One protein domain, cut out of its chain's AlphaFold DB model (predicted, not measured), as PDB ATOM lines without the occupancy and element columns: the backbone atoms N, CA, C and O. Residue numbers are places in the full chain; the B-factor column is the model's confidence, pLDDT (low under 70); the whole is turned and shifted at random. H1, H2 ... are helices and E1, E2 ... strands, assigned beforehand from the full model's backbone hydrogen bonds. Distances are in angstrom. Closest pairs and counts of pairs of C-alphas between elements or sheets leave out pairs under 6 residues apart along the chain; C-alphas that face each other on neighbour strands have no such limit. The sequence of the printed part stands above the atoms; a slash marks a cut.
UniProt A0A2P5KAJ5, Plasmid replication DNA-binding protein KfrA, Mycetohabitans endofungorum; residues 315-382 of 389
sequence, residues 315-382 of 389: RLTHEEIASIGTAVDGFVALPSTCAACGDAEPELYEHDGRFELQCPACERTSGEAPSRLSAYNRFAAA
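AT A GLANCE: This is residues 315 to 382 of the 389 residues of the protein "Plasmid replication DNA-binding protein KfrA" of Mycetohabitans endofungorum (UniProt A0A2P5KAJ5). With little regular structure, the domain has helix H2 between a two-stranded hairpin, E1 and E2, and the short helix H1, joined by long loops. The printed part has 68 residues, with H1, E1, E2 and H2 in chain order; the class is mixed, and named elements hold only 27 residues. The sheet, E1 - E2, is antiparallel. The whole is compact, with a radius of gyration of the C-alphas of 11.4 A and spans of 32 by 28 by 19 A.

IN THESE COORDINATES: H1, residues 318 to 324, begins at C-alpha 318 (177.662, 233.881, 117.910) and spans 10.4 A. E1, residues 347 to 351, spans 13.0 A; E2, residues 354 to 358, 13.2 A. H2, residues 372 to 381, spans 14.7 A and ends at C-alpha 381 (186.049, 227.951, 116.035).

HOW THE PARTS SIT: H1 and H2 touch, C-alphas 321 and 374 being closest at 6.2 A, at a shallow tilt of 15 degrees, opposite ways. The closest C-alphas of E2 and H2, 356 and 375, are 5.6 A apart. In the hairpin E1 and E2, N 349 and O 356 are within hydrogen-bond range at 2.8 A. Every O i to N i+4 pair is within range in H2, 2 of 3 in H1.

THE WHOLE: The printed part has no cut. The links H1 to E1 and E2 to H2 are long. Eleven residues are under pLDDT 70, among them 329 to 330 and 381 to 382.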
ATOM      1  N   ARG A 315     182.801 235.630 109.956       71.88
ATOM      2  CA  ARG A 315     182.517 237.079 109.925       71.88
ATOM      3  C   ARG A 315     181.290 237.483 110.747       71.88
ATOM      4  O   ARG A 315     181.051 238.678 110.884       71.88
ATOM      5  N   LEU A 316     180.527 236.514 111.250       72.38
ATOM      6  CA  LEU A 316     179.343 236.727 112.081       72.38
ATOM      7  C   LEU A 316     179.611 236.256 113.507       72.38
ATOM      8  O   LEU A 316     180.216 235.204 113.722       72.38
ATOM      9  N   THR A 317     179.157 237.042 114.478       74.81
ATOM     10  CA  THR A 317     179.288 236.721 115.901       74.81
ATOM     11  C   THR A 317     178.278 235.648 116.323       74.81
ATOM     12  O   THR A 317     177.252 235.433 115.674       74.81
ATOM     13  N   HIS A 318     178.544 234.952 117.433       69.75
ATOM     14  CA  HIS A 318     177.662 233.881 117.910       69.75
ATOM     15  C   HIS A 318     176.235 234.355 118.258       69.75
ATOM     16  O   HIS A 318     175.295 233.584 118.068       69.75
ATOM     17  N   GLU A 319     176.046 235.598 118.720       73.62
ATOM     18  CA  GLU A 319     174.707 236.164 118.975       73.62
ATOM     19  C   GLU A 319     173.943 236.443 117.673       73.62
ATOM     20  O   GLU A 319     172.754 236.134 117.573       73.62
ATOM     21  N   GLU A 320     174.628 236.949 116.644       76.69
ATOM     22  CA  GLU A 320     174.023 237.194 115.331       76.69
ATOM     23  C   GLU A 320     173.559 235.882 114.687       76.69
ATOM     24  O   GLU A 320     172.435 235.804 114.196       76.69
ATOM     25  N   ILE A 321     174.363 234.818 114.775       73.31
ATOM     26  CA  ILE A 321     174.006 233.486 114.258       73.31
ATOM     27  C   ILE A 321     172.800 232.897 115.007       73.31
ATOM     28  O   ILE A 321     171.919 232.304 114.382       73.31
ATOM     29  N   ALA A 322     172.711 233.090 116.327       72.00
ATOM     30  CA  ALA A 322     171.578 232.611 117.118       72.00
ATOM     31  C   ALA A 322     170.253 233.303 116.737       72.00
ATOM     32  O   ALA A 322     169.206 232.657 116.749       72.00
ATOM     33  N   SER A 323     170.291 234.583 116.347       74.50
ATOM     34  CA  SER A 323     169.097 235.346 115.941       74.50
ATOM     35  C   SER A 323     168.483 234.890 114.607       74.50
ATOM     36  O   SER A 323     167.284 235.057 114.389       74.50
ATOM     37  N   ILE A 324     169.286 234.280 113.727       74.56
ATOM     38  CA  ILE A 324     168.848 233.775 112.415       74.56
ATOM     39  C   ILE A 324     168.141 232.416 112.563       74.56
ATOM     40  O   ILE A 324     167.277 232.067 111.755       74.56
ATOM     41  N   GLY A 325     168.459 231.664 113.622       73.00
ATOM     42  CA  GLY A 325     167.827 230.383 113.932       73.00
ATOM     43  C   GLY A 325     167.962 229.377 112.786       73.00
ATOM     44  O   GLY A 325     169.019 229.270 112.168       73.00
ATOM     45  N   THR A 326     166.882 228.648 112.492       72.44
ATOM     46  CA  THR A 326     166.845 227.591 111.463       72.44
ATOM     47  C   THR A 326     166.542 228.103 110.050       72.44
ATOM     48  O   THR A 326     166.519 227.327 109.095       72.44
ATOM     49  N   ALA A 327     166.334 229.416 109.877       71.00
ATOM     50  CA  ALA A 327     165.841 230.013 108.631       71.00
ATOM     51  C   ALA A 327     166.772 229.815 107.420       71.00
ATOM     52  O   ALA A 327     166.335 229.935 106.275       71.00
ATOM     53  N   VAL A 328     168.051 229.508 107.661       70.50
ATOM     54  CA  VAL A 328     169.068 229.299 106.618       70.50
ATOM     55  C   VAL A 328     169.778 227.947 106.722       70.50
ATOM     56  O   VAL A 328     170.713 227.693 105.967       70.50
ATOM     57  N   ASP A 329     169.324 227.051 107.603       69.44
ATOM     58  CA  ASP A 329     169.989 225.767 107.872       69.44
ATOM     59  C   ASP A 329     170.077 224.866 106.634       69.44
ATOM     60  O   ASP A 329     171.063 224.151 106.445       69.44
ATOM     61  N   GLY A 330     169.093 224.967 105.734       68.12
ATOM     62  CA  GLY A 330     169.095 224.270 104.445       68.12
ATOM     63  C   GLY A 330     170.222 224.691 103.492       68.12
ATOM     64  O   GLY A 330     170.443 224.021 102.487       68.12
ATOM     65  N   PHE A 331     170.946 225.775 103.791       70.88
ATOM     66  CA  PHE A 331     172.057 226.280 102.980       70.88
ATOM     67  C   PHE A 331     173.443 226.020 103.601       70.88
ATOM     68  O   PHE A 331     174.445 226.380 102.988       70.88
ATOM     69  N   VAL A 332     173.530 225.378 104.773       68.12
ATOM     70  CA  VAL A 332     174.797 225.135 105.493       68.12
ATOM     71  C   VAL A 332     175.343 223.741 105.191       68.12
ATOM     72  O   VAL A 332     174.703 222.737 105.514       68.12
ATOM     73  N   ALA A 333     176.543 223.660 104.615       73.06
ATOM     74  CA  ALA A 333     177.244 222.398 104.369       73.06
ATOM     75  C   ALA A 333     178.126 222.000 105.568       73.06
ATOM     76  O   ALA A 333     178.829 222.841 106.120       73.06
ATOM     77  N   LEU A 334     178.089 220.725 105.967       70.94
ATOM     78  CA  LEU A 334     178.903 220.180 107.065       70.94
ATOM     79  C   LEU A 334     180.357 219.940 106.602       70.94
ATOM     80  O   LEU A 334     180.566 219.692 105.413       70.94
ATOM     81  N   PRO A 335     181.370 220.039 107.488       68.06
ATOM     82  CA  PRO A 335     182.767 219.896 107.095       68.06
ATOM     83  C   PRO A 335     183.107 218.420 106.871       68.06
ATOM     84  O   PRO A 335     182.752 217.583 107.690       68.06
ATOM     85  N   SER A 336     183.837 218.110 105.800       74.44
ATOM     86  CA  SER A 336     184.209 216.733 105.437       74.44
ATOM     87  C   SER A 336     185.426 216.191 106.197       74.44
ATOM     88  O   SER A 336     185.774 215.037 106.044       74.44
ATOM     89  N   THR A 337     186.129 216.984 107.005       76.00
ATOM     90  CA  THR A 337     187.200 216.481 107.884       76.00
ATOM     91  C   THR A 337     187.262 217.297 109.169       76.00
ATOM     92  O   THR A 337     187.020 218.507 109.183       76.00
ATOM     93  N   CYS A 338     187.574 216.642 110.287       76.69
ATOM     94  CA  CYS A 338     187.728 217.308 111.570       76.69
ATOM     95  C   CYS A 338     189.040 218.092 111.592       76.69
ATOM     96  O   CYS A 338     190.123 217.513 111.580       76.69
ATOM     97  N   ALA A 339     188.956 219.415 111.701       69.94
ATOM     98  CA  ALA A 339     190.142 220.261 111.657       69.94
ATOM     99  C   ALA A 339     191.089 220.088 112.878       69.94
ATOM    100  O   ALA A 339     192.225 220.542 112.820       69.94
ATOM    101  N   ALA A 340     190.670 219.397 113.952       65.94
ATOM    102  CA  ALA A 340     191.502 219.141 115.137       65.94
ATOM    103  C   ALA A 340     192.406 217.895 115.027       65.94
ATOM    104  O   ALA A 340     193.535 217.929 115.508       65.94
ATOM    105  N   CYS A 341     191.928 216.802 114.420       72.19
ATOM    106  CA  CYS A 341     192.689 215.550 114.294       72.19
ATOM    107  C   CYS A 341     192.962 215.136 112.843       72.19
ATOM    108  O   CYS A 341     193.756 214.237 112.625       72.19
ATOM    109  N   GLY A 342     192.306 215.746 111.852       71.69
ATOM    110  CA  GLY A 342     192.451 215.424 110.427       71.69
ATOM    111  C   GLY A 342     191.843 214.085 109.986       71.69
ATOM    112  O   GLY A 342     191.547 213.925 108.808       71.69
ATOM    113  N   ASP A 343     191.601 213.168 110.925       65.38
ATOM    114  CA  ASP A 343     191.410 211.744 110.627       65.38
ATOM    115  C   ASP A 343     189.946 211.255 110.505       65.38
ATOM    116  O   ASP A 343     189.734 210.086 110.190       65.38
ATOM    117  N   ALA A 344     188.919 212.096 110.728       71.81
ATOM    118  CA  ALA A 344     187.505 211.686 110.589       71.81
ATOM    119  C   ALA A 344     186.542 212.828 110.203       71.81
ATOM    120  O   ALA A 344     186.776 213.982 110.574       71.81
ATOM    121  N   GLU A 345     185.446 212.508 109.497       79.06
ATOM    122  CA  GLU A 345     184.347 213.448 109.214       79.06
ATOM    123  C   GLU A 345     183.449 213.617 110.462       79.06
ATOM    124  O   GLU A 345     183.052 212.617 111.063       79.06
ATOM    125  N   PRO A 346     183.136 214.850 110.896       79.88
ATOM    126  CA  PRO A 346     182.235 215.094 112.019       79.88
ATOM    127  C   PRO A 346     180.751 214.918 111.640       79.88
ATOM    128  O   PRO A 346     180.282 215.433 110.625       79.88
ATOM    129  N   GLU A 347     179.998 214.231 112.498       81.62
ATOM    130  CA  GLU A 347     178.584 213.895 112.308       81.62
ATOM    131  C   GLU A 347     177.664 214.907 113.004       81.62
ATOM    132  O   GLU A 347     177.991 215.414 114.080       81.62
ATOM    133  N   LEU A 348     176.512 215.201 112.389       80.44
ATOM    134  CA  LEU A 348     175.479 216.084 112.940       80.44
ATOM    135  C   LEU A 348     174.326 215.252 113.509       80.44
ATOM    136  O   LEU A 348     173.636 214.552 112.768       80.44
ATOM    137  N   TYR A 349     174.075 215.413 114.797       82.44
ATOM    138  CA  TYR A 349     172.960 214.831 115.522       82.44
ATOM    139  C   TYR A 349     171.880 215.891 115.740       82.44
ATOM    140  O   TYR A 349     172.175 217.015 116.147       82.44
ATOM    141  N   GLU A 350     170.626 215.542 115.459       80.81
ATOM    142  CA  GLU A 350     169.463 216.371 115.775       80.81
ATOM    143  C   GLU A 350     168.633 215.660 116.843       80.81
ATOM    144  O   GLU A 350     168.120 214.564 116.611       80.81
ATOM    145  N   HIS A 351     168.504 216.280 118.015       74.25
ATOM    146  CA  HIS A 351     167.653 215.785 119.091       74.25
ATOM    147  C   HIS A 351     166.836 216.944 119.666       74.25
ATOM    148  O   HIS A 351     167.379 217.982 120.037       74.25
ATOM    149  N   ASP A 352     165.510 216.786 119.694       74.62
ATOM    150  CA  ASP A 352     164.552 217.749 120.258       74.62
ATOM    151  C   ASP A 352     164.683 219.179 119.697       74.62
ATOM    152  O   ASP A 352     164.567 220.179 120.409       74.62
ATOM    153  N   GLY A 353     164.924 219.280 118.383       69.50
ATOM    154  CA  GLY A 353     165.073 220.557 117.678       69.50
ATOM    155  C   GLY A 353     166.375 221.298 117.997       69.50
ATOM    156  O   GLY A 353     166.502 222.480 117.677       69.50
ATOM    157  N   ARG A 354     167.337 220.620 118.637       79.44
ATOM    158  CA  ARG A 354     168.713 221.079 118.823       79.44
ATOM    159  C   ARG A 354     169.661 220.232 117.988       79.44
ATOM    160  O   ARG A 354     169.435 219.047 117.769       79.44
ATOM    161  N   PHE A 355     170.731 220.865 117.541       82.50
ATOM    162  CA  PHE A 355     171.717 220.324 116.622       82.50
ATOM    163  C   PHE A 355     173.074 220.251 117.313       82.50
ATOM    164  O   PHE A 355     173.532 221.248 117.869       82.50
ATOM    165  N   GLU A 356     173.739 219.108 117.248       83.38
ATOM    166  CA  GLU A 356     175.078 218.912 117.797       83.38
ATOM    167  C   GLU A 356     175.984 218.250 116.759       83.38
ATOM    168  O   GLU A 356     175.640 217.241 116.156       83.38
ATOM    169  N   LEU A 357     177.158 218.834 116.542       83.38
ATOM    170  CA  LEU A 357     178.221 218.282 115.700       83.38
ATOM    171  C   LEU A 357     179.296 217.620 116.567       83.38
ATOM    172  O   LEU A 357     179.842 218.293 117.447       83.38
ATOM    173  N   GLN A 358     179.628 216.358 116.286       81.94
ATOM    174  CA  GLN A 358     180.598 215.553 117.039       81.94
ATOM    175  C   GLN A 358     181.583 214.816 116.111       81.94
ATOM    176  O   GLN A 358     181.188 214.251 115.096       81.94
ATOM    177  N   CYS A 359     182.880 214.807 116.452       81.50
ATOM    178  CA  CYS A 359     183.905 214.024 115.754       81.50
ATOM    179  C   CYS A 359     184.151 212.686 116.464       81.50
ATOM    180  O   CYS A 359     184.544 212.694 117.633       81.50
ATOM    181  N   PRO A 360     184.016 211.549 115.763       79.19
ATOM    182  CA  PRO A 360     184.163 210.230 116.372       79.19
ATOM    183  C   PRO A 360     185.619 209.848 116.699       79.19
ATOM    184  O   PRO A 360     185.834 208.987 117.543       79.19
ATOM    185  N   ALA A 361     186.630 210.468 116.071       73.50
ATOM    186  CA  ALA A 361     188.036 210.071 116.247       73.50
ATOM    187  C   ALA A 361     188.754 210.736 117.437       73.50
ATOM    188  O   ALA A 361     189.599 210.112 118.068       73.50
ATOM    189  N   CYS A 362     188.443 212.000 117.743       77.00
ATOM    190  CA  CYS A 362     189.029 212.730 118.881       77.00
ATOM    191  C   CYS A 362     187.988 213.139 119.935       77.00
ATOM    192  O   CYS A 362     188.288 213.951 120.806       77.00
ATOM    193  N   GLU A 363     186.766 212.610 119.811       79.12
ATOM    194  CA  GLU A 363     185.607 212.836 120.693       79.12
ATOM    195  C   GLU A 363     185.208 214.307 120.897       79.12
ATOM    196  O   GLU A 363     184.481 214.662 121.822       79.12
ATOM    197  N   ARG A 364     185.645 215.200 120.008       78.81
ATOM    198  CA  ARG A 364     185.304 216.619 120.086       78.81
ATOM    199  C   ARG A 364     183.838 216.861 119.732       78.81
ATOM    200  O   ARG A 364     183.389 216.375 118.700       78.81
ATOM    201  N   THR A 365     183.146 217.721 120.480       80.06
ATOM    202  CA  THR A 365     181.767 218.152 120.180       80.06
ATOM    203  C   THR A 365     181.643 219.682 120.136       80.06
ATOM    204  O   THR A 365     182.469 220.409 120.693       80.06
ATOM    205  N   SER A 366     180.633 220.177 119.418       78.19
ATOM    206  CA  SER A 366     180.227 221.595 119.394       78.19
ATOM    207  C   SER A 366     179.264 221.978 120.524       78.19
ATOM    208  O   SER A 366     178.983 223.169 120.705       78.19
ATOM    209  N   GLY A 367     178.777 220.981 121.271       79.12
ATOM    210  CA  GLY A 367     177.647 221.077 122.189       79.12
ATOM    211  C   GLY A 367     176.320 221.351 121.475       79.12
ATOM    212  O   GLY A 367     176.285 221.806 120.330       79.12
ATOM    213  N   GLU A 368     175.205 221.129 122.172       81.38
ATOM    214  CA  GLU A 368     173.869 221.414 121.641       81.38
ATOM    215  C   GLU A 368     173.711 222.880 121.202       81.38
ATOM    216  O   GLU A 368     173.921 223.834 121.967       81.38
ATOM    217  N   ALA A 369     173.276 223.075 119.961       79.12
ATOM    218  CA  ALA A 369     173.028 224.373 119.359       79.12
ATOM    219  C   ALA A 369     171.591 224.474 118.810       79.12
ATOM    220  O   ALA A 369     171.017 223.481 118.381       79.12
ATOM    221  N   PRO A 370     170.982 225.670 118.797       78.19
ATOM    222  CA  PRO A 370     169.587 225.847 118.377       78.19
ATOM    223  C   PRO A 370     169.373 225.795 116.855       78.19
ATOM    224  O   PRO A 370     168.235 225.813 116.397       78.19
ATOM    225  N   SER A 371     170.445 225.775 116.062       82.69
ATOM    226  CA  SER A 371     170.377 225.660 114.605       82.69
ATOM    227  C   SER A 371     171.600 224.943 114.055       82.69
ATOM    228  O   SER A 371     172.676 224.951 114.670       82.69
ATOM    229  N   ARG A 372     171.453 224.345 112.872       80.56
ATOM    230  CA  ARG A 372     172.536 223.649 112.168       80.56
ATOM    231  C   ARG A 372     173.690 224.599 111.838       80.56
ATOM    232  O   ARG A 372     174.851 224.212 111.977       80.56
ATOM    233  N   LEU A 373     173.395 225.856 111.487       80.19
ATOM    234  CA  LEU A 373     174.419 226.893 111.311       80.19
ATOM    235  C   LEU A 373     175.207 227.159 112.602       80.19
ATOM    236  O   LEU A 373     176.435 227.281 112.579       80.19
ATOM    237  N   SER A 374     174.508 227.225 113.740       80.31
ATOM    238  CA  SER A 374     175.137 227.469 115.038       80.31
ATOM    239  C   SER A 374     175.989 226.285 115.502       80.31
ATOM    240  O   SER A 374     177.046 226.519 116.092       80.31
ATOM    241  N   ALA A 375     175.566 225.044 115.241       80.25
ATOM    242  CA  ALA A 375     176.350 223.846 115.552       80.25
ATOM    243  C   ALA A 375     177.670 223.837 114.766       80.25
ATOM    244  O   ALA A 375     178.745 223.646 115.338       80.25
ATOM    245  N   TYR A 376     177.602 224.145 113.466       80.31
ATOM    246  CA  TYR A 376     178.778 224.219 112.601       80.31
ATOM    247  C   TYR A 376     179.800 225.247 113.092       80.31
ATOM    248  O   TYR A 376     180.983 224.937 113.245       80.31
ATOM    249  N   ASN A 377     179.355 226.480 113.346       77.62
ATOM    250  CA  ASN A 377     180.270 227.572 113.668       77.62
ATOM    251  C   ASN A 377     181.004 227.327 115.005       77.62
ATOM    252  O   ASN A 377     182.218 227.522 115.086       77.62
ATOM    253  N   ARG A 378     180.307 226.783 116.018       80.12
ATOM    254  CA  ARG A 378     180.929 226.361 117.289       80.12
ATOM    255  C   ARG A 378     181.948 225.237 117.100       80.12
ATOM    256  O   ARG A 378     183.003 225.263 117.728       80.12
ATOM    257  N   PHE A 379     181.658 224.274 116.225       77.81
ATOM    258  CA  PHE A 379     182.565 223.162 115.945       77.81
ATOM    259  C   PHE A 379     183.895 223.630 115.322       77.81
ATOM    260  O   PHE A 379     184.971 223.149 115.692       77.81
ATOM    261  N   ALA A 380     183.819 224.590 114.394       72.31
ATOM    262  CA  ALA A 380     184.965 225.101 113.645       72.31
ATOM    263  C   ALA A 380     185.874 226.042 114.466       72.31
ATOM    264  O   ALA A 380     187.098 225.957 114.355       72.31
ATOM    265  N   ALA A 381     185.306 226.903 115.321       66.38
ATOM    266  CA  ALA A 381     186.049 227.951 116.035       66.38
ATOM    267  C   ALA A 381     187.142 227.425 116.984       66.38
ATOM    268  O   ALA A 381     188.132 228.104 117.241       66.38
ATOM    269  N   ALA A 382     187.008 226.206 117.499       60.09
ATOM    270  CA  ALA A 382     187.893 225.739 118.555       60.09
ATOM    271  C   ALA A 382     189.274 225.220 118.054       60.09
ATOM    272  O   ALA A 382     190.068 224.755 118.865       60.09
TER     273      ALA A 382